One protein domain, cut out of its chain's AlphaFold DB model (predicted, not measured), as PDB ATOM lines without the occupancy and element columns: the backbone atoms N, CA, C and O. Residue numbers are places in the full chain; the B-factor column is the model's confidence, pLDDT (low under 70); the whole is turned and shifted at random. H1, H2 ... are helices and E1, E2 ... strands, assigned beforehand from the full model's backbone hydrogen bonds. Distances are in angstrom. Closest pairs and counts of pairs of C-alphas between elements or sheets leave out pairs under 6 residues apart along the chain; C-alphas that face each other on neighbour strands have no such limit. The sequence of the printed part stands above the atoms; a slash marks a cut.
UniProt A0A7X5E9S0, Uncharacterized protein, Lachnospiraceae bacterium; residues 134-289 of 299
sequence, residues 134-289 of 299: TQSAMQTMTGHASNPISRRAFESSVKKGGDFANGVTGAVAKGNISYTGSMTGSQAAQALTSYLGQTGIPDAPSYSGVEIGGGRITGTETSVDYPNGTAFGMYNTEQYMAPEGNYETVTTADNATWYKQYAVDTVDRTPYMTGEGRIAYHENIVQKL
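What this domain is: This is residues 134 to 289 of the 299 residues of an uncharacterized protein of Lachnospiraceae bacterium (UniProt A0A7X5E9S0). A strongly twisted sheet of five strands has helices H3 and H5 packed on one face, with H1 and H2 packed on those helices; a long two-stranded arm, the hairpin E6 and E7, reaches away from the sheet. The printed part has 156 residues, with five named helices, H1 to H5, followed by seven named strands, E1 to E7. The large sheet has the order E1, E2, E3, E5, E4, and it and the sheet of E6 and E7 are antiparallel. The class is mixed, helices and strands; the whole is loose, with a radius of gyration of the C-alphas of 18.8 A, and only just elongated, spanning 69 by 35 by 27 A.

Where its parts are: The large sheet holds E1, residues 206 to 213, 19.2 A long, E2, residues 216 to 222, 18.9 A, E3, residues 230 to 236, 19.7 A, E4, residues 248 to 251, and E5, residues 257 to 262, 16.5 A. E1 begins at C-alpha 206 (-39.421, 45.964, -36.288). E6, residues 264 to 273, is 28.5 A long; E7, residues 279 to 288, is 24.6 A long and ends at C-alpha 288 (-49.913, 31.765, -27.848). The helices are H1, residues 134 to 141, beginning at C-alpha 134 (-30.727, 58.820, -15.420), H2, residues 148 to 159, 16.8 A, H3, residues 163 to 174, 15.7 A, H4, residues 177 to 180, and H5, residues 186 to 195, 14.1 A.

How they stand to each other: E1, E2 and E3 form a meander, each strand the antiparallel neighbour of the one before; N 208 and O 220 are 2.9 A apart, N 219 and O 232 3.1 A. E3 pairs with E5 through N 233 and O 261, 2.8 A, and E5 with E4 through N 250 and O 258, 2.8 A. E1 bends by 77 degrees at residue 209. H3 and H5 lie on the same face, a two-layer arrangement with helices on one face of the sheet. The closest C-alphas of H5 and E1 are those of Ala 189 and Tyr 207, 5.1 A apart. H3 stands up from the sheet over E1, its line rising 74 degrees out of the local plane. H3 touches H5 with residues 165 to 170 alone, closest at the C-alphas of Asn 166 and Tyr 195, 5.0 A, about perpendicular at 74 degrees. H2 touches H1, closest at the C-alphas of Ala 137 and Ser 150, 5.0 A, about perpendicular at 86 degrees. H4 only grazes the sheet, with residues 177 to 180. E5 runs on into E6 at 47 degrees; in the hairpin E6 and E7, N 268 and O 284 are 2.8 A apart. Every O i to N i+4 pair is within hydrogen-bond range in H1, H2, H3 and H5; H4 is too short for one.

The domain as a whole: The C-alphas farthest apart, of Ile 149 and Glu 276, are 68.7 A apart. The printed part has no cut, and the link from E3 to E4 is long. Mean pLDDT of the printed part is 87.4; residues 143 to 146 are under 70.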
ATOM      1  N   THR A 134     -30.322  60.161 -14.970       75.25
ATOM      2  CA  THR A 134     -30.727  58.820 -15.420       75.25
ATOM      3  C   THR A 134     -31.992  58.353 -14.699       75.25
ATOM      4  O   THR A 134     -32.911  57.871 -15.351       75.25
ATOM      5  N   GLN A 135     -32.097  58.567 -13.382       78.38
ATOM      6  CA  GLN A 135     -33.314  58.279 -12.609       78.38
ATOM      7  C   GLN A 135     -34.504  59.113 -13.100       78.38
ATOM      8  O   GLN A 135     -35.596  58.584 -13.289       78.38
ATOM      9  N   SER A 136     -34.277  60.397 -13.403       74.88
ATOM     10  CA  SER A 136     -35.302  61.263 -14.000       74.88
ATOM     11  C   SER A 136     -35.740  60.738 -15.365       74.88
ATOM     12  O   SER A 136     -36.932  60.698 -15.636       74.88
ATOM     13  N   ALA A 137     -34.805  60.295 -16.214       77.19
ATOM     14  CA  ALA A 137     -35.115  59.711 -17.516       77.19
ATOM     15  C   ALA A 137     -35.925  58.414 -17.385       77.19
ATOM     16  O   ALA A 137     -36.941  58.272 -18.060       77.19
ATOM     17  N   MET A 138     -35.525  57.507 -16.485       80.50
ATOM     18  CA  MET A 138     -36.270  56.274 -16.196       80.50
ATOM     19  C   MET A 138     -37.704  56.585 -15.764       80.50
ATOM     20  O   MET A 138     -38.650  56.029 -16.321       80.50
ATOM     21  N   GLN A 139     -37.881  57.530 -14.838       80.44
ATOM     22  CA  GLN A 139     -39.201  58.002 -14.418       80.44
ATOM     23  C   GLN A 139     -39.992  58.566 -15.610       80.44
ATOM     24  O   GLN A 139     -41.161  58.228 -15.777       80.44
ATOM     25  N   THR A 140     -39.354  59.332 -16.506       79.88
ATOM     26  CA  THR A 140     -40.039  59.946 -17.665       79.88
ATOM     27  C   THR A 140     -40.556  58.909 -18.649       79.88
ATOM     28  O   THR A 140     -41.569  59.143 -19.317       79.88
ATOM     29  N   MET A 141     -39.842  57.789 -18.766       78.19
ATOM     30  CA  MET A 141     -40.165  56.722 -19.715       78.19
ATOM     31  C   MET A 141     -41.134  55.696 -19.158       78.19
ATOM     32  O   MET A 141     -41.814  55.028 -19.928       78.19
ATOM     33  N   THR A 142     -41.229  55.598 -17.838       77.69
ATOM     34  CA  THR A 142     -42.153  54.693 -17.148       77.69
ATOM     35  C   THR A 142     -43.449  55.385 -16.723       77.69
ATOM     36  O   THR A 142     -44.179  54.893 -15.869       77.69
ATOM     37  N   GLY A 143     -43.745  56.552 -17.311       68.12
ATOM     38  CA  GLY A 143     -45.004  57.274 -17.110       68.12
ATOM     39  C   GLY A 143     -45.045  58.207 -15.893       68.12
ATOM     40  O   GLY A 143     -46.073  58.838 -15.659       68.12
ATOM     41  N   HIS A 144     -43.946  58.360 -15.151       66.56
ATOM     42  CA  HIS A 144     -43.859  59.292 -14.026       66.56
ATOM     43  C   HIS A 144     -43.454  60.701 -14.497       66.56
ATOM     44  O   HIS A 144     -42.525  60.881 -15.293       66.56
ATOM     45  N   ALA A 145     -44.151  61.730 -13.998       56.75
ATOM     46  CA  ALA A 145     -43.929  63.128 -14.372       56.75
ATOM     47  C   ALA A 145     -42.473  63.549 -14.123       56.75
ATOM     48  O   ALA A 145     -42.017  63.629 -12.986       56.75
ATOM     49  N   SER A 146     -41.724  63.807 -15.192       62.50
ATOM     50  CA  SER A 146     -40.313  64.191 -15.091       62.50
ATOM     51  C   SER A 146     -39.833  64.924 -16.348       62.50
ATOM     52  O   SER A 146     -40.585  65.161 -17.294       62.50
ATOM     53  N   ASN A 147     -38.595  65.414 -16.275       73.31
ATOM     54  CA  ASN A 147     -38.078  66.534 -17.053       73.31
ATOM     55  C   ASN A 147     -38.153  66.309 -18.589       73.31
ATOM     56  O   ASN A 147     -37.597  65.342 -19.106       73.31
ATOM     57  N   PRO A 148     -38.744  67.228 -19.379       78.06
ATOM     58  CA  PRO A 148     -38.779  67.101 -20.842       78.06
ATOM     59  C   PRO A 148     -37.384  67.075 -21.494       78.06
ATOM     60  O   PRO A 148     -37.241  66.637 -22.637       78.06
ATOM     61  N   ILE A 149     -36.347  67.542 -20.793       81.00
ATOM     62  CA  ILE A 149     -34.956  67.507 -21.261       81.00
ATOM     63  C   ILE A 149     -34.410  66.073 -21.251       81.00
ATOM     64  O   ILE A 149     -33.806  65.659 -22.241       81.00
ATOM     65  N   SER A 150     -34.658  65.294 -20.189       80.25
ATOM     66  CA  SER A 150     -34.215  63.893 -20.117       80.25
ATOM     67  C   SER A 150     -34.909  63.029 -21.163       80.25
ATOM     68  O   SER A 150     -34.262  62.165 -21.755       80.25
ATOM     69  N   ARG A 151     -36.177  63.328 -21.488       82.62
ATOM     70  CA  ARG A 151     -36.883  62.666 -22.595       82.62
ATOM     71  C   ARG A 151     -36.195  62.876 -23.939       82.62
ATOM     72  O   ARG A 151     -35.870  61.901 -24.607       82.62
ATOM     73  N   ARG A 152     -35.904  64.127 -24.308       84.94
ATOM     74  CA  ARG A 152     -35.229  64.427 -25.583       84.94
ATOM     75  C   ARG A 152     -33.815  63.853 -25.652       84.94
ATOM     76  O   ARG A 152     -33.391  63.405 -26.714       84.94
ATOM     77  N   ALA A 153     -33.084  63.871 -24.535       84.94
ATOM     78  CA  ALA A 153     -31.753  63.275 -24.461       84.94
ATOM     79  C   ALA A 153     -31.806  61.759 -24.703       84.94
ATOM     80  O   ALA A 153     -31.023  61.235 -25.493       84.94
ATOM     81  N   PHE A 154     -32.774  61.073 -24.090       87.00
ATOM     82  CA  PHE A 154     -32.996  59.651 -24.318       87.00
ATOM     83  C   PHE A 154     -33.435  59.366 -25.753       87.00
ATOM     84  O   PHE A 154     -32.810  58.544 -26.401       87.00
ATOM     85  N   GLU A 155     -34.437  60.070 -26.289       87.88
ATOM     86  CA  GLU A 155     -34.897  59.887 -27.677       87.88
ATOM     87  C   GLU A 155     -33.758  60.075 -28.690       87.88
ATOM     88  O   GLU A 155     -33.611  59.298 -29.632       87.88
ATOM     89  N   SER A 156     -32.922  61.096 -28.482       87.81
ATOM     90  CA  SER A 156     -31.727  61.336 -29.295       87.81
ATOM     91  C   SER A 156     -30.724  60.186 -29.180       87.81
ATOM     92  O   SER A 156     -30.173  59.751 -30.190       87.81
ATOM     93  N   SER A 157     -30.508  59.667 -27.967       86.00
ATOM     94  CA  SER A 157     -29.618  58.528 -27.737       86.00
ATOM     95  C   SER A 157     -30.166  57.237 -28.346       86.00
ATOM     96  O   SER A 157     -29.398  56.525 -28.978       86.00
ATOM     97  N   VAL A 158     -31.468  56.958 -28.237       89.38
ATOM     98  CA  VAL A 158     -32.121  55.780 -28.839       89.38
ATOM     99  C   VAL A 158     -31.932  55.779 -30.352       89.38
ATOM    100  O   VAL A 158     -31.477  54.790 -30.921       89.38
ATOM    101  N   LYS A 159     -32.197  56.916 -31.009       88.12
ATOM    102  CA  LYS A 159     -32.019  57.060 -32.465       88.12
ATOM    103  C   LYS A 159     -30.585  56.813 -32.927       88.12
ATOM    104  O   LYS A 159     -30.376  56.482 -34.086       88.12
ATOM    105  N   LYS A 160     -29.611  57.014 -32.040       87.31
ATOM    106  CA  LYS A 160     -28.186  56.813 -32.313       87.31
ATOM    107  C   LYS A 160     -27.653  55.465 -31.825       87.31
ATOM    108  O   LYS A 160     -26.470  55.217 -32.011       87.31
ATOM    109  N   GLY A 161     -28.469  54.634 -31.173       83.88
ATOM    110  CA  GLY A 161     -27.979  53.401 -30.550       83.88
ATOM    111  C   GLY A 161     -27.074  53.646 -29.334       83.88
ATOM    112  O   GLY A 161     -26.243  52.808 -29.015       83.88
ATOM    113  N   GLY A 162     -27.162  54.822 -28.703       85.88
ATOM    114  CA  GLY A 162     -26.184  55.285 -27.718       85.88
ATOM    115  C   GLY A 162     -26.341  54.676 -26.322       85.88
ATOM    116  O   GLY A 162     -27.455  54.407 -25.863       85.88
ATOM    117  N   ASP A 163     -25.218  54.583 -25.606       87.94
ATOM    118  CA  ASP A 163     -25.095  53.954 -24.281       87.94
ATOM    119  C   ASP A 163     -26.044  54.517 -23.223       87.94
ATOM    120  O   ASP A 163     -26.513  53.784 -22.355       87.94
ATOM    121  N   PHE A 164     -26.369  55.812 -23.288       86.50
ATOM    122  CA  PHE A 164     -27.293  56.428 -22.336       86.50
ATOM    123  C   PHE A 164     -28.691  55.802 -22.419       86.50
ATOM    124  O   PHE A 164     -29.266  55.431 -21.394       86.50
ATOM    125  N   ALA A 165     -29.230  55.653 -23.631       89.00
ATOM    126  CA  ALA A 165     -30.515  54.996 -23.840       89.00
ATOM    127  C   ALA A 165     -30.452  53.517 -23.462       89.00
ATOM    128  O   ALA A 165     -31.321  53.048 -22.734       89.00
ATOM    129  N   ASN A 166     -29.403  52.812 -23.889       90.88
ATOM    130  CA  ASN A 166     -29.235  51.389 -23.592       90.88
ATOM    131  C   ASN A 166     -29.127  51.140 -22.078       90.88
ATOM    132  O   ASN A 166     -29.745  50.211 -21.566       90.88
ATOM    133  N   GLY A 167     -28.437  52.017 -21.343       89.38
ATOM    134  CA  GLY A 167     -28.337  51.961 -19.887       89.38
ATOM    135  C   GLY A 167     -29.664  52.237 -19.173       89.38
ATOM    136  O   GLY A 167     -30.013  51.519 -18.238       89.38
ATOM    137  N   VAL A 168     -30.436  53.237 -19.619       87.81
ATOM    138  CA  VAL A 168     -31.784  53.515 -19.080       87.81
ATOM    139  C   VAL A 168     -32.726  52.340 -19.352       87.81
ATOM    140  O   VAL A 168     -33.403  51.879 -18.434       87.81
ATOM    141  N   THR A 169     -32.742  51.824 -20.582       90.56
ATOM    142  CA  THR A 169     -33.568  50.672 -20.969       90.56
ATOM    143  C   THR A 169     -33.184  49.435 -20.173       90.56
ATOM    144  O   THR A 169     -34.062  48.809 -19.591       90.56
ATOM    145  N   GLY A 170     -31.890  49.124 -20.061       89.94
ATOM    146  CA  GLY A 170     -31.406  47.987 -19.278       89.94
ATOM    147  C   GLY A 170     -31.737  48.105 -17.792       89.94
ATOM    148  O   GLY A 170     -32.088  47.111 -17.157       89.94
ATOM    149  N   ALA A 171     -31.700  49.314 -17.229       88.25
ATOM    150  CA  ALA A 171     -32.077  49.543 -15.838       88.25
ATOM    151  C   ALA A 171     -33.580  49.368 -15.580       88.25
ATOM    152  O   ALA A 171     -33.942  48.811 -14.548       88.25
ATOM    153  N   VAL A 172     -34.450  49.788 -16.504       88.88
ATOM    154  CA  VAL A 172     -35.897  49.514 -16.413       88.88
ATOM    155  C   VAL A 172     -36.167  48.027 -16.647       88.88
ATOM    156  O   VAL A 172     -36.886  47.396 -15.877       88.88
ATOM    157  N   ALA A 173     -35.529  47.434 -17.658       90.44
ATOM    158  CA  ALA A 173     -35.703  46.037 -18.037       90.44
ATOM    159  C   ALA A 173     -35.310  45.080 -16.905       90.44
ATOM    160  O   ALA A 173     -36.050  44.145 -16.620       90.44
ATOM    161  N   LYS A 174     -34.175  45.319 -16.241       89.00
ATOM    162  CA  LYS A 174     -33.687  44.511 -15.106       89.00
ATOM    163  C   LYS A 174     -34.212  45.007 -13.756       89.00
ATOM    164  O   LYS A 174     -34.048  44.324 -12.746       89.00
ATOM    165  N   GLY A 175     -34.808  46.192 -13.717       83.94
ATOM    166  CA  GLY A 175     -35.328  46.804 -12.504       83.94
ATOM    167  C   GLY A 175     -36.516  46.043 -11.927       83.94
ATOM    168  O   GLY A 175     -37.176  45.252 -12.599       83.94
ATOM    169  N   ASN A 176     -36.812  46.294 -10.654       79.81
ATOM    170  CA  ASN A 176     -38.045  45.807 -10.049       79.81
ATOM    171  C   ASN A 176     -39.213  46.677 -10.533       79.81
ATOM    172  O   ASN A 176     -39.185  47.898 -10.350       79.81
ATOM    173  N   ILE A 177     -40.240  46.056 -11.113       81.38
ATOM    174  CA  ILE A 177     -41.394  46.755 -11.692       81.38
ATOM    175  C   ILE A 177     -42.135  47.641 -10.679       81.38
ATOM    176  O   ILE A 177     -42.648  48.689 -11.054       81.38
ATOM    177  N   SER A 178     -42.124  47.290  -9.387       80.69
ATOM    178  CA  SER A 178     -42.756  48.083  -8.323       80.69
ATOM    179  C   SER A 178     -42.065  49.425  -8.067       80.69
ATOM    180  O   SER A 178     -42.713  50.358  -7.608       80.69
ATOM    181  N   TYR A 179     -40.763  49.521  -8.345       72.50
ATOM    182  CA  TYR A 179     -39.966  50.728  -8.088       72.50
ATOM    183  C   TYR A 179     -39.598  51.473  -9.369       72.50
ATOM    184  O   TYR A 179     -39.582  52.698  -9.397       72.50
ATOM    185  N   THR A 180     -39.274  50.729 -10.425       77.81
ATOM    186  CA  THR A 180     -38.799  51.281 -11.702       77.81
ATOM    187  C   THR A 180     -39.914  51.473 -12.724       77.81
ATOM    188  O   THR A 180     -39.719  52.231 -13.667       77.81
ATOM    189  N   GLY A 181     -41.080  50.851 -12.524       84.62
ATOM    190  CA  GLY A 181     -42.191  50.871 -13.473       84.62
ATOM    191  C   GLY A 181     -41.938  50.008 -14.712       84.62
ATOM    192  O   GLY A 181     -41.034  49.171 -14.739       84.62
ATOM    193  N   SER A 182     -42.757  50.214 -15.742       87.31
ATOM    194  CA  SER A 182     -42.577  49.615 -17.064       87.31
ATOM    195  C   SER A 182     -42.563  50.696 -18.141       87.31
ATOM    196  O   SER A 182     -43.278  51.694 -18.060       87.31
ATOM    197  N   MET A 183     -41.715  50.514 -19.149       89.88
ATOM    198  CA  MET A 183     -41.682  51.352 -20.344       89.88
ATOM    199  C   MET A 183     -42.536  50.687 -21.425       89.88
ATOM    200  O   MET A 183     -42.317  49.519 -21.741       89.88
ATOM    201  N   THR A 184     -43.497  51.417 -21.992       91.38
ATOM    202  CA  THR A 184     -44.447  50.880 -22.980       91.38
ATOM    203  C   THR A 184     -44.594  51.774 -24.215       91.38
ATOM    204  O   THR A 184     -44.145  52.923 -24.243       91.38
ATOM    205  N   GLY A 185     -45.222  51.242 -25.265       88.75
ATOM    206  CA  GLY A 185     -45.603  51.998 -26.462       88.75
ATOM    207  C   GLY A 185     -44.503  52.107 -27.524       88.75
ATOM    208  O   GLY A 185     -43.532  51.351 -27.534       88.75
ATOM    209  N   SER A 186     -44.656  53.056 -28.453       88.69
ATOM    210  CA  SER A 186     -43.731  53.231 -29.589       88.69
ATOM    211  C   SER A 186     -42.306  53.570 -29.149       88.69
ATOM    212  O   SER A 186     -41.336  53.151 -29.777       88.69
ATOM    213  N   GLN A 187     -42.169  54.285 -28.034       87.44
ATOM    214  CA  GLN A 187     -40.872  54.606 -27.462       87.44
ATOM    215  C   GLN A 187     -40.163  53.365 -26.906       87.44
ATOM    216  O   GLN A 187     -38.954  53.236 -27.096       87.44
ATOM    217  N   ALA A 188     -40.897  52.438 -26.283       91.44
ATOM    218  CA  ALA A 188     -40.344  51.167 -25.820       91.44
ATOM    219  C   ALA A 188     -39.848  50.311 -26.994       91.44
ATOM    220  O   ALA A 188     -38.777  49.719 -26.910       91.44
ATOM    221  N   ALA A 189     -40.564  50.314 -28.121       93.19
ATOM    222  CA  ALA A 189     -40.132  49.614 -29.330       93.19
ATOM    223  C   ALA A 189     -38.813  50.162 -29.903       93.19
ATOM    224  O   ALA A 189     -37.899  49.399 -30.224       93.19
ATOM    225  N   GLN A 190     -38.674  51.488 -29.977       91.94
ATOM    226  CA  GLN A 190     -37.417  52.109 -30.413       91.94
ATOM    227  C   GLN A 190     -36.280  51.835 -29.422       91.94
ATOM    228  O   GLN A 190     -35.162  51.516 -29.824       91.94
ATOM    229  N   ALA A 191     -36.573  51.927 -28.124       91.94
ATOM    230  CA  ALA A 191     -35.620  51.630 -27.066       91.94
ATOM    231  C   ALA A 191     -35.141  50.173 -27.120       91.94
ATOM    232  O   ALA A 191     -33.947  49.938 -26.962       91.94
ATOM    233  N   LEU A 192     -36.037  49.221 -27.397       93.94
ATOM    234  CA  LEU A 192     -35.702  47.809 -27.574       93.94
ATOM    235  C   LEU A 192     -34.784  47.593 -28.779       93.94
ATOM    236  O   LEU A 192     -33.773  46.915 -28.647       93.94
ATOM    237  N   THR A 193     -35.088  48.225 -29.914       93.38
ATOM    238  CA  THR A 193     -34.247  48.148 -31.125       93.38
ATOM    239  C   THR A 193     -32.812  48.600 -30.823       93.38
ATOM    240  O   THR A 193     -31.845  47.922 -31.164       93.38
ATOM    241  N   SER A 194     -32.672  49.718 -30.103       92.38
ATOM    242  CA  SER A 194     -31.379  50.227 -29.628       92.38
ATOM    243  C   SER A 194     -30.705  49.283 -28.640       92.38
ATOM    244  O   SER A 194     -29.513  49.008 -28.754       92.38
ATOM    245  N   TYR A 195     -31.470  48.753 -27.693       92.38
ATOM    246  CA  TYR A 195     -30.974  47.886 -26.631       92.38
ATOM    247  C   TYR A 195     -30.504  46.518 -27.143       92.38
ATOM    248  O   TYR A 195     -29.553  45.956 -26.603       92.38
ATOM    249  N   LEU A 196     -31.112  46.015 -28.219       92.50
ATOM    250  CA  LEU A 196     -30.673  44.827 -28.954       92.50
ATOM    251  C   LEU A 196     -29.477  45.099 -29.881       92.50
ATOM    252  O   LEU A 196     -28.984  44.176 -30.521       92.50
ATOM    253  N   GLY A 197     -29.008  46.348 -29.979       89.50
ATOM    254  CA  GLY A 197     -27.909  46.723 -30.870       89.50
ATOM    255  C   GLY A 197     -28.290  46.717 -32.353       89.50
ATOM    256  O   GLY A 197     -27.413  46.654 -33.206       89.50
ATOM    257  N   GLN A 198     -29.584  46.787 -32.671       88.25
ATOM    258  CA  GLN A 198     -30.101  46.691 -34.040       88.25
ATOM    259  C   GLN A 198     -30.335  48.059 -34.702       88.25
ATOM    260  O   GLN A 198     -30.802  48.143 -35.838       88.25
ATOM    261  N   THR A 199     -30.007  49.159 -34.018       86.31
ATOM    262  CA  THR A 199     -30.169  50.509 -34.571       86.31
ATOM    263  C   THR A 199     -29.320  50.703 -35.827       86.31
ATOM    264  O   THR A 199     -28.097  50.635 -35.777       86.31
ATOM    265  N   GLY A 200     -29.975  51.025 -36.945       80.75
ATOM    266  CA  GLY A 200     -29.308  51.329 -38.213       80.75
ATOM    267  C   GLY A 200     -28.863  50.103 -39.015       80.75
ATOM    268  O   GLY A 200     -28.214  50.277 -40.045       80.75
ATOM    269  N   ILE A 201     -29.214  48.889 -38.578       85.50
ATOM    270  CA  ILE A 201     -28.972  47.661 -39.341       85.50
ATOM    271  C   ILE A 201     -30.053  47.529 -40.435       85.50
ATOM    272  O   ILE A 201     -31.244  47.607 -40.117       85.50
ATOM    273  N   PRO A 202     -29.682  47.354 -41.719       77.31
ATOM    274  CA  PRO A 202     -30.632  47.024 -42.783       77.31
ATOM    275  C   PRO A 202     -31.341  45.696 -42.485       77.31
ATOM    276  O   PRO A 202     -30.713  44.780 -41.971       77.31
ATOM    277  N   ASP A 203     -32.635  45.596 -42.791       81.44
ATOM    278  CA  ASP A 203     -33.462  44.397 -42.549       81.44
ATOM    279  C   ASP A 203     -33.607  43.978 -41.072       81.44
ATOM    280  O   ASP A 203     -34.031  42.861 -40.767       81.44
ATOM    281  N   ALA A 204     -33.300  44.879 -40.131       85.94
ATOM    282  CA  ALA A 204     -33.551  44.640 -38.715       85.94
ATOM    283  C   ALA A 204     -35.051  44.420 -38.434       85.94
ATOM    284  O   ALA A 204     -35.894  45.117 -39.017       85.94
ATOM    285  N   PRO A 205     -35.404  43.514 -37.501       90.69
ATOM    286  CA  PRO A 205     -36.784  43.339 -37.081       90.69
ATOM    287  C   PRO A 205     -37.382  44.642 -36.550       90.69
ATOM    288  O   PRO A 205     -36.732  45.421 -35.848       90.69
ATOM    289  N   SER A 206     -38.654  44.865 -36.864       91.94
ATOM    290  CA  SER A 206     -39.421  45.964 -36.288       91.94
ATOM    291  C   SER A 206     -40.254  45.468 -35.113       91.94
ATOM    292  O   SER A 206     -40.805  44.369 -35.131       91.94
ATOM    293  N   TYR A 207     -40.343  46.294 -34.078       94.62
ATOM    294  CA  TYR A 207     -41.013  45.945 -32.833       94.62
ATOM    295  C   TYR A 207     -42.255  46.807 -32.618       94.62
ATOM    296  O   TYR A 207     -42.252  48.009 -32.889       94.62
ATOM    297  N   SER A 208     -43.320  46.214 -32.085       94.62
ATOM    298  CA  SER A 208     -44.548  46.921 -31.709       94.62
ATOM    299  C   SER A 208     -45.177  46.320 -30.450       94.62
ATOM    300  O   SER A 208     -44.806  45.229 -30.022       94.62
ATOM    301  N   GLY A 209     -46.076  47.067 -29.798       93.31
ATOM    302  CA  GLY A 209     -46.726  46.615 -28.559       93.31
ATOM    303  C   GLY A 209     -45.742  46.281 -27.431       93.31
ATOM    304  O   GLY A 209     -46.026  45.412 -26.615       93.31
ATOM    305  N   VAL A 210     -44.567  46.921 -27.426       95.81
ATOM    306  CA  VAL A 210     -43.478  46.556 -26.521       95.81
ATOM    307  C   VAL A 210     -43.767  47.028 -25.097       95.81
ATOM    308  O   VAL A 210     -44.127  48.188 -24.885       95.81
ATOM    309  N   GLU A 211     -43.547  46.139 -24.132       94.88
ATOM    310  CA  GLU A 211     -43.512  46.400 -22.692       94.88
ATOM    311  C   GLU A 211     -42.166  45.920 -22.141       94.88
ATOM    312  O   GLU A 211     -41.793  44.764 -22.317       94.88
ATOM    313  N   ILE A 212     -41.432  46.812 -21.474       94.31
ATOM    314  CA  ILE A 212     -40.117  46.553 -20.876       94.31
ATOM    315  C   ILE A 212     -40.219  46.811 -19.376       94.31
ATOM    316  O   ILE A 212     -40.517  47.937 -18.971       94.31
ATOM    317  N   GLY A 213     -39.927  45.815 -18.543       92.50
ATOM    318  CA  GLY A 213     -39.824  46.018 -17.098       92.50
ATOM    319  C   GLY A 213     -39.824  44.729 -16.285       92.50
ATOM    320  O   GLY A 213     -40.285  43.686 -16.741       92.50
ATOM    321  N   GLY A 214     -39.333  44.785 -15.045       86.25
ATOM    322  CA  GLY A 214     -39.519  43.682 -14.089       86.25
ATOM    323  C   GLY A 214     -38.801  42.376 -14.446       86.25
ATOM    324  O   GLY A 214     -39.263  41.299 -14.065       86.25
ATOM    325  N   GLY A 215     -37.720  42.449 -15.222       90.62
ATOM    326  CA  GLY A 215     -36.976  41.294 -15.718       90.62
ATOM    327  C   GLY A 215     -37.591  40.621 -16.945       90.62
ATOM    328  O   GLY A 215     -37.113  39.554 -17.333       90.62
ATOM    329  N   ARG A 216     -38.625  41.212 -17.555       93.38
ATOM    330  CA  ARG A 216     -39.247  40.714 -18.788       93.38
ATOM    331  C   ARG A 216     -39.382  41.817 -19.836       93.38
ATOM    332  O   ARG A 216     -39.511  42.998 -19.509       93.38
ATOM    333  N   ILE A 217     -39.368  41.413 -21.097       95.25
ATOM    334  CA  ILE A 217     -39.702  42.264 -22.234       95.25
ATOM    335  C   ILE A 217     -40.675  41.488 -23.107       95.25
ATOM    336  O   ILE A 217     -40.393  40.356 -23.475       95.25
ATOM    337  N   THR A 218     -41.818  42.066 -23.441       95.56
ATOM    338  CA  THR A 218     -42.808  41.431 -24.320       95.56
ATOM    339  C   THR A 218     -43.163  42.365 -25.455       95.56
ATOM    340  O   THR A 218     -43.072  43.581 -25.298       95.56
ATOM    341  N   GLY A 219     -43.591  41.820 -26.585       94.75
ATOM    342  CA  GLY A 219     -44.073  42.622 -27.703       94.75
ATOM    343  C   GLY A 219     -44.398  41.768 -28.914       94.75
ATOM    344  O   GLY A 219     -44.502  40.549 -28.823       94.75
ATOM    345  N   THR A 220     -44.558  42.423 -30.056       95.00
ATOM    346  CA  THR A 220     -44.677  41.786 -31.369       95.00
ATOM    347  C   THR A 220     -43.457  42.147 -32.203       95.00
ATOM    348  O   THR A 220     -43.122  43.327 -32.329       95.00
ATOM    349  N   GLU A 221     -42.790  41.137 -32.748       94.38
ATOM    350  CA  GLU A 221     -41.666  41.277 -33.668       94.38
ATOM    351  C   GLU A 221     -42.150  41.004 -35.088       94.38
ATOM    352  O   GLU A 221     -42.784  39.983 -35.337       94.38
ATOM    353  N   THR A 222     -41.861  41.913 -36.014       93.31
ATOM    354  CA  THR A 222     -42.087  41.731 -37.451       93.31
ATOM    355  C   THR A 222     -40.733  41.687 -38.144       93.31
ATOM    356  O   THR A 222     -39.992  42.673 -38.125       93.31
ATOM    357  N   SER A 223     -40.412  40.540 -38.732       90.38
ATOM    358  CA  SER A 223     -39.141  40.252 -39.401       90.38
ATOM    359  C   SER A 223     -39.398  39.558 -40.742       90.38
ATOM    360  O   SER A 223     -40.546  39.319 -41.112       90.38
ATOM    361  N   VAL A 224     -38.334  39.223 -41.474       87.75
ATOM    362  CA  VAL A 224     -38.440  38.455 -42.726       87.75
ATOM    363  C   VAL A 224     -39.070  37.077 -42.484       87.75
ATOM    364  O   VAL A 224     -39.893  36.637 -43.284       87.75
ATOM    365  N   ASP A 225     -38.748  36.439 -41.355       86.25
ATOM    366  CA  ASP A 225     -39.320  35.145 -40.958       86.25
ATOM    367  C   ASP A 225     -40.777  35.272 -40.480       86.25
ATOM    368  O   ASP A 225     -41.574  34.345 -40.622       86.25
ATOM    369  N   TYR A 226     -41.146  36.444 -39.952       87.69
ATOM    370  CA  TYR A 226     -42.475  36.738 -39.413       87.69
ATOM    371  C   TYR A 226     -43.067  38.018 -40.028       87.69
ATOM    372  O   TYR A 226     -43.206  39.032 -39.332       87.69
ATOM    373  N   PRO A 227     -43.467  38.001 -41.315       86.56
ATOM    374  CA  PRO A 227     -43.928  39.199 -42.025       86.56
ATOM    375  C   PRO A 227     -45.257  39.753 -41.493       86.56
ATOM    376  O   PRO A 227     -45.517  40.947 -41.608       86.56
ATOM    377  N   ASN A 228     -46.086  38.903 -40.878       87.38
ATOM    378  CA  ASN A 228     -47.350  39.302 -40.245       87.38
ATOM    379  C   ASN A 228     -47.186  39.700 -38.767       87.38
ATOM    380  O   ASN A 228     -48.169  40.046 -38.113       87.38
ATOM    381  N   GLY A 229     -45.958  39.647 -38.246       89.81
ATOM    382  CA  GLY A 229     -45.660  39.820 -36.833       89.81
ATOM    383  C   GLY A 229     -45.917  38.554 -36.012       89.81
ATOM    384  O   GLY A 229     -46.878  37.824 -36.241       89.81
ATOM    385  N   THR A 230     -45.060  38.299 -35.029       93.50
ATOM    386  CA  THR A 230     -45.242  37.242 -34.027       93.50
ATOM    387  C   THR A 230     -45.037  37.813 -32.630       93.50
ATOM    388  O   THR A 230     -44.174  38.672 -32.414       93.50
ATOM    389  N   ALA A 231     -45.843  37.373 -31.666       94.62
ATOM    390  CA  ALA A 231     -45.641  37.773 -30.283       94.62
ATOM    391  C   ALA A 231     -44.372  37.110 -29.735       94.62
ATOM    392  O   ALA A 231     -44.118  35.933 -29.978       94.62
ATOM    393  N   PHE A 232     -43.580  37.856 -28.974       95.38
ATOM    394  CA  PHE A 232     -42.383  37.343 -28.323       95.38
ATOM    395  C   PHE A 232     -42.356  37.736 -26.843       95.38
ATOM    396  O   PHE A 232     -42.902  38.766 -26.428       95.38
ATOM    397  N   GLY A 233     -41.686  36.903 -26.055       95.25
ATOM    398  CA  GLY A 233     -41.346  37.153 -24.664       95.25
ATOM    399  C   GLY A 233     -39.850  36.966 -24.462       95.25
ATOM    400  O   GLY A 233     -39.282  35.956 -24.865       95.25
ATOM    401  N   MET A 234     -39.203  37.947 -23.848       95.94
ATOM    402  CA  MET A 234     -37.825  37.870 -23.394       95.94
ATOM    403  C   MET A 234     -37.773  37.911 -21.871       95.94
ATOM    404  O   MET A 234     -38.408  38.758 -21.243       95.94
ATOM    405  N   TYR A 235     -36.966  37.041 -21.279       95.06
ATOM    406  CA  TYR A 235     -36.828  36.886 -19.836       95.06
ATOM    407  C   TYR A 235     -35.361  36.980 -19.440       95.06
ATOM    408  O   TYR A 235     -34.505  36.305 -20.013       95.06
ATOM    409  N   ASN A 236     -35.053  37.829 -18.466       94.62
ATOM    410  CA  ASN A 236     -33.678  38.041 -18.039       94.62
ATOM    411  C   ASN A 236     -33.110  36.768 -17.390       94.62
ATOM    412  O   ASN A 236     -33.693  36.244 -16.438       94.62
ATOM    413  N   THR A 237     -31.959  36.296 -17.868       93.19
ATOM    414  CA  THR A 237     -31.362  35.021 -17.429       93.19
ATOM    415  C   THR A 237     -30.906  35.043 -15.968       93.19
ATOM    416  O   THR A 237     -30.816  33.990 -15.332       93.19
ATOM    417  N   GLU A 238     -30.637  36.218 -15.392       91.12
ATOM    418  CA  GLU A 238     -30.259  36.361 -13.983       91.12
ATOM    419  C   GLU A 238     -31.477  36.256 -13.056       91.12
ATOM    420  O   GLU A 238     -31.341  35.814 -11.917       91.12
ATOM    421  N   GLN A 239     -32.670  36.616 -13.542       88.56
ATOM    422  CA  GLN A 239     -33.902  36.669 -12.742       88.56
ATOM    423  C   GLN A 239     -34.839  35.482 -12.969       88.56
ATOM    424  O   GLN A 239     -35.585  35.105 -12.062       88.56
ATOM    425  N   TYR A 240     -34.810  34.893 -14.161       92.44
ATOM    426  CA  TYR A 240     -35.687  33.804 -14.569       92.44
ATOM    427  C   TYR A 240     -34.898  32.511 -14.786       92.44
ATOM    428  O   TYR A 240     -33.713  32.517 -15.133       92.44
ATOM    429  N   MET A 241     -35.561  31.384 -14.542       93.56
ATOM    430  CA  MET A 241     -35.090  30.066 -14.963       93.56
ATOM    431  C   MET A 241     -35.130  29.956 -16.491       93.56
ATOM    432  O   MET A 241     -35.809  30.741 -17.155       93.56
ATOM    433  N   ALA A 242     -34.399  28.985 -17.044       92.50
ATOM    434  CA  ALA A 242     -34.507  28.671 -18.465       92.50
ATOM    435  C   ALA A 242     -35.968  28.312 -18.804       92.50
ATOM    436  O   ALA A 242     -36.582  27.556 -18.042       92.50
ATOM    437  N   PRO A 243     -36.537  28.861 -19.891       90.56
ATOM    438  CA  PRO A 243     -37.867  28.490 -20.332       90.56
ATOM    439  C   PRO A 243     -37.965  27.021 -20.727       90.56
ATOM    440  O   PRO A 243     -36.984  26.406 -21.149       90.56
ATOM    441  N   GLU A 244     -39.173  26.480 -20.648       86.88
ATOM    442  CA  GLU A 244     -39.474  25.167 -21.208       86.88
ATOM    443  C   GLU A 244     -39.737  25.287 -22.719       86.88
ATOM    444  O   GLU A 244     -40.329  26.262 -23.189       86.88
ATOM    445  N   GLY A 245     -39.296  24.289 -23.490       85.19
ATOM    446  CA  GLY A 245     -39.472  24.244 -24.943       85.19
ATOM    447  C   GLY A 245     -38.401  25.005 -25.730       85.19
ATOM    448  O   GLY A 245     -37.251  25.106 -25.306       85.19
ATOM    449  N   ASN A 246     -38.779  25.504 -26.910       88.19
ATOM    450  CA  ASN A 246     -37.870  26.227 -27.798       88.19
ATOM    451  C   ASN A 246     -37.664  27.660 -27.294       88.19
ATOM    452  O   ASN A 246     -38.626  28.403 -27.082       88.19
ATOM    453  N   TYR A 247     -36.405  28.045 -27.118       92.25
ATOM    454  CA  TYR A 247     -36.005  29.405 -26.795       92.25
ATOM    455  C   TYR A 247     -34.637  29.710 -27.402       92.25
ATOM    456  O   TYR A 247     -33.823  28.820 -27.642       92.25
ATOM    457  N   GLU A 248     -34.374  30.991 -27.598       93.62
ATOM    458  CA  GLU A 248     -33.080  31.521 -28.009       93.62
ATOM    459  C   GLU A 248     -32.445  32.293 -26.855       93.62
ATOM    460  O   GLU A 248     -33.129  32.731 -25.930       93.62
ATOM    461  N   THR A 249     -31.128  32.484 -26.898       93.81
ATOM    462  CA  THR A 249     -30.436  33.370 -25.955       93.81
ATOM    463  C   THR A 249     -29.902  34.578 -26.705       93.81
ATOM    464  O   THR A 249     -29.088  34.445 -27.614       93.81
ATOM    465  N   VAL A 250     -30.352  35.763 -26.303       93.50
ATOM    466  CA  VAL A 250     -29.990  37.041 -26.917       93.50
ATOM    467  C   VAL A 250     -29.130  37.842 -25.949       93.50
ATOM    468  O   VAL A 250     -29.437  37.917 -24.757       93.50
ATOM    469  N   THR A 251     -28.059  38.450 -26.460       93.12
ATOM    470  CA  THR A 251     -27.198  39.360 -25.690       93.12
ATOM    471  C   THR A 251     -27.494  40.800 -26.092       93.12
ATOM    472  O   THR A 251     -27.515  41.115 -27.279       93.12
ATOM    473  N   THR A 252     -27.748  41.665 -25.112       91.25
ATOM    474  CA  THR A 252     -28.072  43.084 -25.316       91.25
ATOM    475  C   THR A 252     -26.825  43.966 -25.257       91.25
ATOM    476  O   THR A 252     -25.752  43.525 -24.845       91.25
ATOM    477  N   ALA A 253     -26.955  45.234 -25.654       86.06
ATOM    478  CA  ALA A 253     -25.850  46.198 -25.723       86.06
ATOM    479  C   ALA A 253     -25.137  46.441 -24.374       86.06
ATOM    480  O   ALA A 253     -23.990  46.874 -24.344       86.06
ATOM    481  N   ASP A 254     -25.801  46.157 -23.253       82.50
ATOM    482  CA  ASP A 254     -25.240  46.218 -21.899       82.50
ATOM    483  C   ASP A 254     -24.602  44.890 -21.438       82.50
ATOM    484  O   ASP A 254     -24.321  44.725 -20.250       82.50
ATOM    485  N   ASN A 255     -24.392  43.943 -22.359       87.75
ATOM    486  CA  ASN A 255     -23.924  42.573 -22.124       87.75
ATOM    487  C   ASN A 255     -24.842  41.719 -21.230       87.75
ATOM    488  O   ASN A 255     -24.423  40.665 -20.748       87.75
ATOM    489  N   ALA A 256     -26.093  42.133 -21.001       89.19
ATOM    490  CA  ALA A 256     -27.063  41.273 -20.335       89.19
ATOM    491  C   ALA A 256     -27.559  40.178 -21.289       89.19
ATOM    492  O   ALA A 256     -27.689  40.384 -22.496       89.19
ATOM    493  N   THR A 257     -27.865  39.007 -20.736       95.00
ATOM    494  CA  THR A 257     -28.414  37.885 -21.503       95.00
ATOM    495  C   THR A 257     -29.893  37.690 -21.195       95.00
ATOM    496  O   THR A 257     -30.357  37.877 -20.064       95.00
ATOM    497  N   TRP A 258     -30.646  37.328 -22.228       96.12
ATOM    498  CA  TRP A 258     -32.095  37.168 -22.187       96.12
ATOM    499  C   TRP A 258     -32.497  35.886 -22.905       96.12
ATOM    500  O   TRP A 258     -32.052  35.645 -24.024       96.12
ATOM    501  N   TYR A 259     -33.370  35.091 -22.291       96.38
ATOM    502  CA  TYR A 259     -34.060  34.009 -22.985       96.38
ATOM    503  C   TYR A 259     -35.191  34.599 -23.812       96.38
ATOM    504  O   TYR A 259     -36.023  35.298 -23.245       96.38
ATOM    505  N   LYS A 260     -35.245  34.327 -25.112       95.31
ATOM    506  CA  LYS A 260     -36.285  34.799 -26.027       95.31
ATOM    507  C   LYS A 260     -37.134  33.627 -26.498       95.31
ATOM    508  O   LYS A 260     -36.603  32.609 -26.930       95.31
ATOM    509  N   GLN A 261     -38.447  33.783 -26.429       94.25
ATOM    510  CA  GLN A 261     -39.426  32.828 -26.927       94.25
ATOM    511  C   GLN A 261     -40.408  33.529 -27.845       94.25
ATOM    512  O   GLN A 261     -40.828  34.653 -27.572       94.25
ATOM    513  N   TYR A 262     -40.792  32.833 -28.903       93.44
ATOM    514  CA  TYR A 262     -41.853  33.257 -29.799       93.44
ATOM    515  C   TYR A 262     -43.158  32.557 -29.441       93.44
ATOM    516  O   TYR A 262     -43.160  31.495 -28.814       93.44
ATOM    517  N   ALA A 263     -44.273  33.162 -29.837       89.94
ATOM    518  CA  ALA A 263     -45.561  32.501 -29.801       89.94
ATOM    519  C   ALA A 263     -45.530  31.251 -30.681       89.94
ATOM    520  O   ALA A 263     -44.977  31.256 -31.781       89.94
ATOM    521  N   VAL A 264     -46.128  30.183 -30.166       87.50
ATOM    522  CA  VAL A 264     -46.239  28.895 -30.843       87.50
ATOM    523  C   VAL A 264     -47.703  28.591 -31.114       87.50
ATOM    524  O   VAL A 264     -48.593  28.970 -30.340       87.50
ATOM    525  N   ASP A 265     -47.953  27.898 -32.219       85.19
ATOM    526  CA  ASP A 265     -49.290  27.446 -32.574       85.19
ATOM    527  C   ASP A 265     -49.775  26.448 -31.517       85.19
ATOM    528  O   ASP A 265     -49.184  25.390 -31.295       85.19
ATOM    529  N   THR A 266     -50.847  26.819 -30.825       82.75
ATOM    530  CA  THR A 266     -51.436  26.063 -29.722       82.75
ATOM    531  C   THR A 266     -52.896  25.785 -30.043       82.75
ATOM    532  O   THR A 266     -53.613  26.655 -30.532       82.75
ATOM    533  N   VAL A 267     -53.360  24.569 -29.759       84.88
ATOM    534  CA  VAL A 267     -54.772  24.216 -29.931       84.88
ATOM    535  C   VAL A 267     -55.541  24.652 -28.690       84.88
ATOM    536  O   VAL A 267     -55.388  24.061 -27.620       84.88
ATOM    537  N   ASP A 268     -56.374  25.676 -28.836       84.25
ATOM    538  CA  ASP A 268     -57.377  26.034 -27.844       84.25
ATOM    539  C   ASP A 268     -58.613  25.143 -28.015       84.25
ATOM    540  O   ASP A 268     -59.086  24.903 -29.130       84.25
ATOM    541  N   ARG A 269     -59.116  24.607 -26.902       87.19
ATOM    542  CA  ARG A 269     -60.195  23.612 -26.882       87.19
ATOM    543  C   ARG A 269     -61.335  24.106 -26.017       87.19
ATOM    544  O   ARG A 269     -61.256  24.056 -24.791       87.19
ATOM    545  N   THR A 270     -62.430  24.510 -26.651       86.19
ATOM    546  CA  THR A 270     -63.636  24.937 -25.930       86.19
ATOM    547  C   THR A 270     -64.639  23.782 -25.849       86.19
ATOM    548  O   THR A 270     -65.118  23.327 -26.895       86.19
ATOM    549  N   PRO A 271     -64.972  23.279 -24.643       88.88
ATOM    550  CA  PRO A 271     -65.917  22.180 -24.491       88.88
ATOM    551  C   PRO A 271     -67.352  22.627 -24.801       88.88
ATOM    552  O   PRO A 271     -67.763  23.730 -24.445       88.88
ATOM    553  N   TYR A 272     -68.138  21.745 -25.411       87.56
ATOM    554  CA  TYR A 272     -69.573  21.923 -25.620       87.56
ATOM    555  C   TYR A 272     -70.325  20.602 -25.431       87.56
ATOM    556  O   TYR A 272     -69.766  19.517 -25.595       87.56
ATOM    557  N   MET A 273     -71.606  20.692 -25.072       87.50
ATOM    558  CA  MET A 273     -72.483  19.527 -24.974       87.50
ATOM    559  C   MET A 273     -73.100  19.214 -26.334       87.50
ATOM    560  O   MET A 273     -73.726  20.067 -26.963       87.50
ATOM    561  N   THR A 274     -72.937  17.973 -26.773       84.62
ATOM    562  CA  THR A 274     -73.637  17.433 -27.941       84.62
ATOM    563  C   THR A 274     -75.092  17.111 -27.584       84.62
ATOM    564  O   THR A 274     -75.420  16.900 -26.416       84.62
ATOM    565  N   GLY A 275     -75.975  17.014 -28.586       82.12
ATOM    566  CA  GLY A 275     -77.383  16.634 -28.380       82.12
ATOM    567  C   GLY A 275     -77.583  15.249 -27.739       82.12
ATOM    568  O   GLY A 275     -78.658  14.961 -27.231       82.12
ATOM    569  N   GLU A 276     -76.535  14.419 -27.709       86.38
ATOM    570  CA  GLU A 276     -76.506  13.096 -27.072       86.38
ATOM    571  C   GLU A 276     -75.978  13.125 -25.621       86.38
ATOM    572  O   GLU A 276     -75.728  12.074 -25.033       86.38
ATOM    573  N   GLY A 277     -75.750  14.310 -25.040       84.06
ATOM    574  CA  GLY A 277     -75.259  14.465 -23.663       84.06
ATOM    575  C   GLY A 277     -73.773  14.139 -23.466       84.06
ATOM    576  O   GLY A 277     -73.322  14.002 -22.330       84.06
ATOM    577  N   ARG A 278     -72.996  14.012 -24.552       85.69
ATOM    578  CA  ARG A 278     -71.533  13.838 -24.502       85.69
ATOM    579  C   ARG A 278     -70.822  15.175 -24.668       85.69
ATOM    580  O   ARG A 278     -71.284  16.025 -25.432       85.69
ATOM    581  N   ILE A 279     -69.676  15.323 -24.011       85.31
ATOM    582  CA  ILE A 279     -68.800  16.488 -24.168       85.31
ATOM    583  C   ILE A 279     -67.987  16.321 -25.456       85.31
ATOM    584  O   ILE A 279     -67.317  15.306 -25.642       85.31
ATOM    585  N   ALA A 280     -68.042  17.324 -26.325       87.69
ATOM    586  CA  ALA A 280     -67.174  17.476 -27.489       87.69
ATOM    587  C   ALA A 280     -66.386  18.791 -27.378       87.69
ATOM    588  O   ALA A 280     -66.659  19.610 -26.501       87.69
ATOM    589  N   TYR A 281     -65.389  18.991 -28.241       87.25
ATOM    590  CA  TYR A 281     -64.519  20.168 -28.208       87.25
ATOM    591  C   TYR A 281     -64.534  20.885 -29.555       87.25
ATOM    592  O   TYR A 281     -64.390  20.247 -30.595       87.25
ATOM    593  N   HIS A 282     -64.685  22.208 -29.529       85.19
ATOM    594  CA  HIS A 282     -64.289  23.050 -30.652       85.19
ATOM    595  C   HIS A 282     -62.785  23.283 -30.543       85.19
ATOM    596  O   HIS A 282     -62.323  23.807 -29.528       85.19
ATOM    597  N   GLU A 283     -62.040  22.869 -31.563       87.56
ATOM    598  CA  GLU A 283     -60.600  23.102 -31.652       87.56
ATOM    599  C   GLU A 283     -60.339  24.355 -32.491       87.56
ATOM    600  O   GLU A 283     -60.857  24.490 -33.601       87.56
ATOM    601  N   ASN A 284     -59.543  25.279 -31.959       84.81
ATOM    602  CA  ASN A 284     -59.085  26.467 -32.667       84.81
ATOM    603  C   ASN A 284     -57.566  26.579 -32.520       84.81
ATOM    604  O   ASN A 284     -57.043  26.467 -31.414       84.81
ATOM    605  N   ILE A 285     -56.850  26.779 -33.623       84.25
ATOM    606  CA  ILE A 285     -55.397  26.958 -33.594       84.25
ATOM    607  C   ILE A 285     -55.124  28.441 -33.363       84.25
ATOM    608  O   ILE A 285     -55.424  29.281 -34.211       84.25
ATOM    609  N   VAL A 286     -54.554  28.758 -32.206       83.94
ATOM    610  CA  VAL A 286     -54.202  30.119 -31.805       83.94
ATOM    611  C   VAL A 286     -52.702  30.218 -31.570       83.94
ATOM    612  O   VAL A 286     -52.097  29.330 -30.970       83.94
ATOM    613  N   GLN A 287     -52.085  31.319 -31.995       83.25
ATOM    614  CA  GLN A 287     -50.720  31.621 -31.574       83.25
ATOM    615  C   GLN A 287     -50.729  32.120 -30.136       83.25
ATOM    616  O   GLN A 287     -51.325  33.156 -29.827       83.25
ATOM    617  N   LYS A 288     -50.042  31.394 -29.255       85.19
ATOM    618  CA  LYS A 288     -49.913  31.765 -27.848       85.19
ATOM    619  C   LYS A 288     -48.451  31.729 -27.432       85.19
ATOM    620  O   LYS A 288     -47.704  30.831 -27.808       85.19
ATOM    621  N   LEU A 289     -48.040  32.721 -26.643       87.31
ATOM    622  CA  LEU A 289     -46.744  32.675 -25.976       87.31
ATOM    623  C   LEU A 289     -46.696  31.480 -25.010       87.31
ATOM    624  O   LEU A 289     -47.681  31.265 -24.294       87.31
TER     625      LEU A 289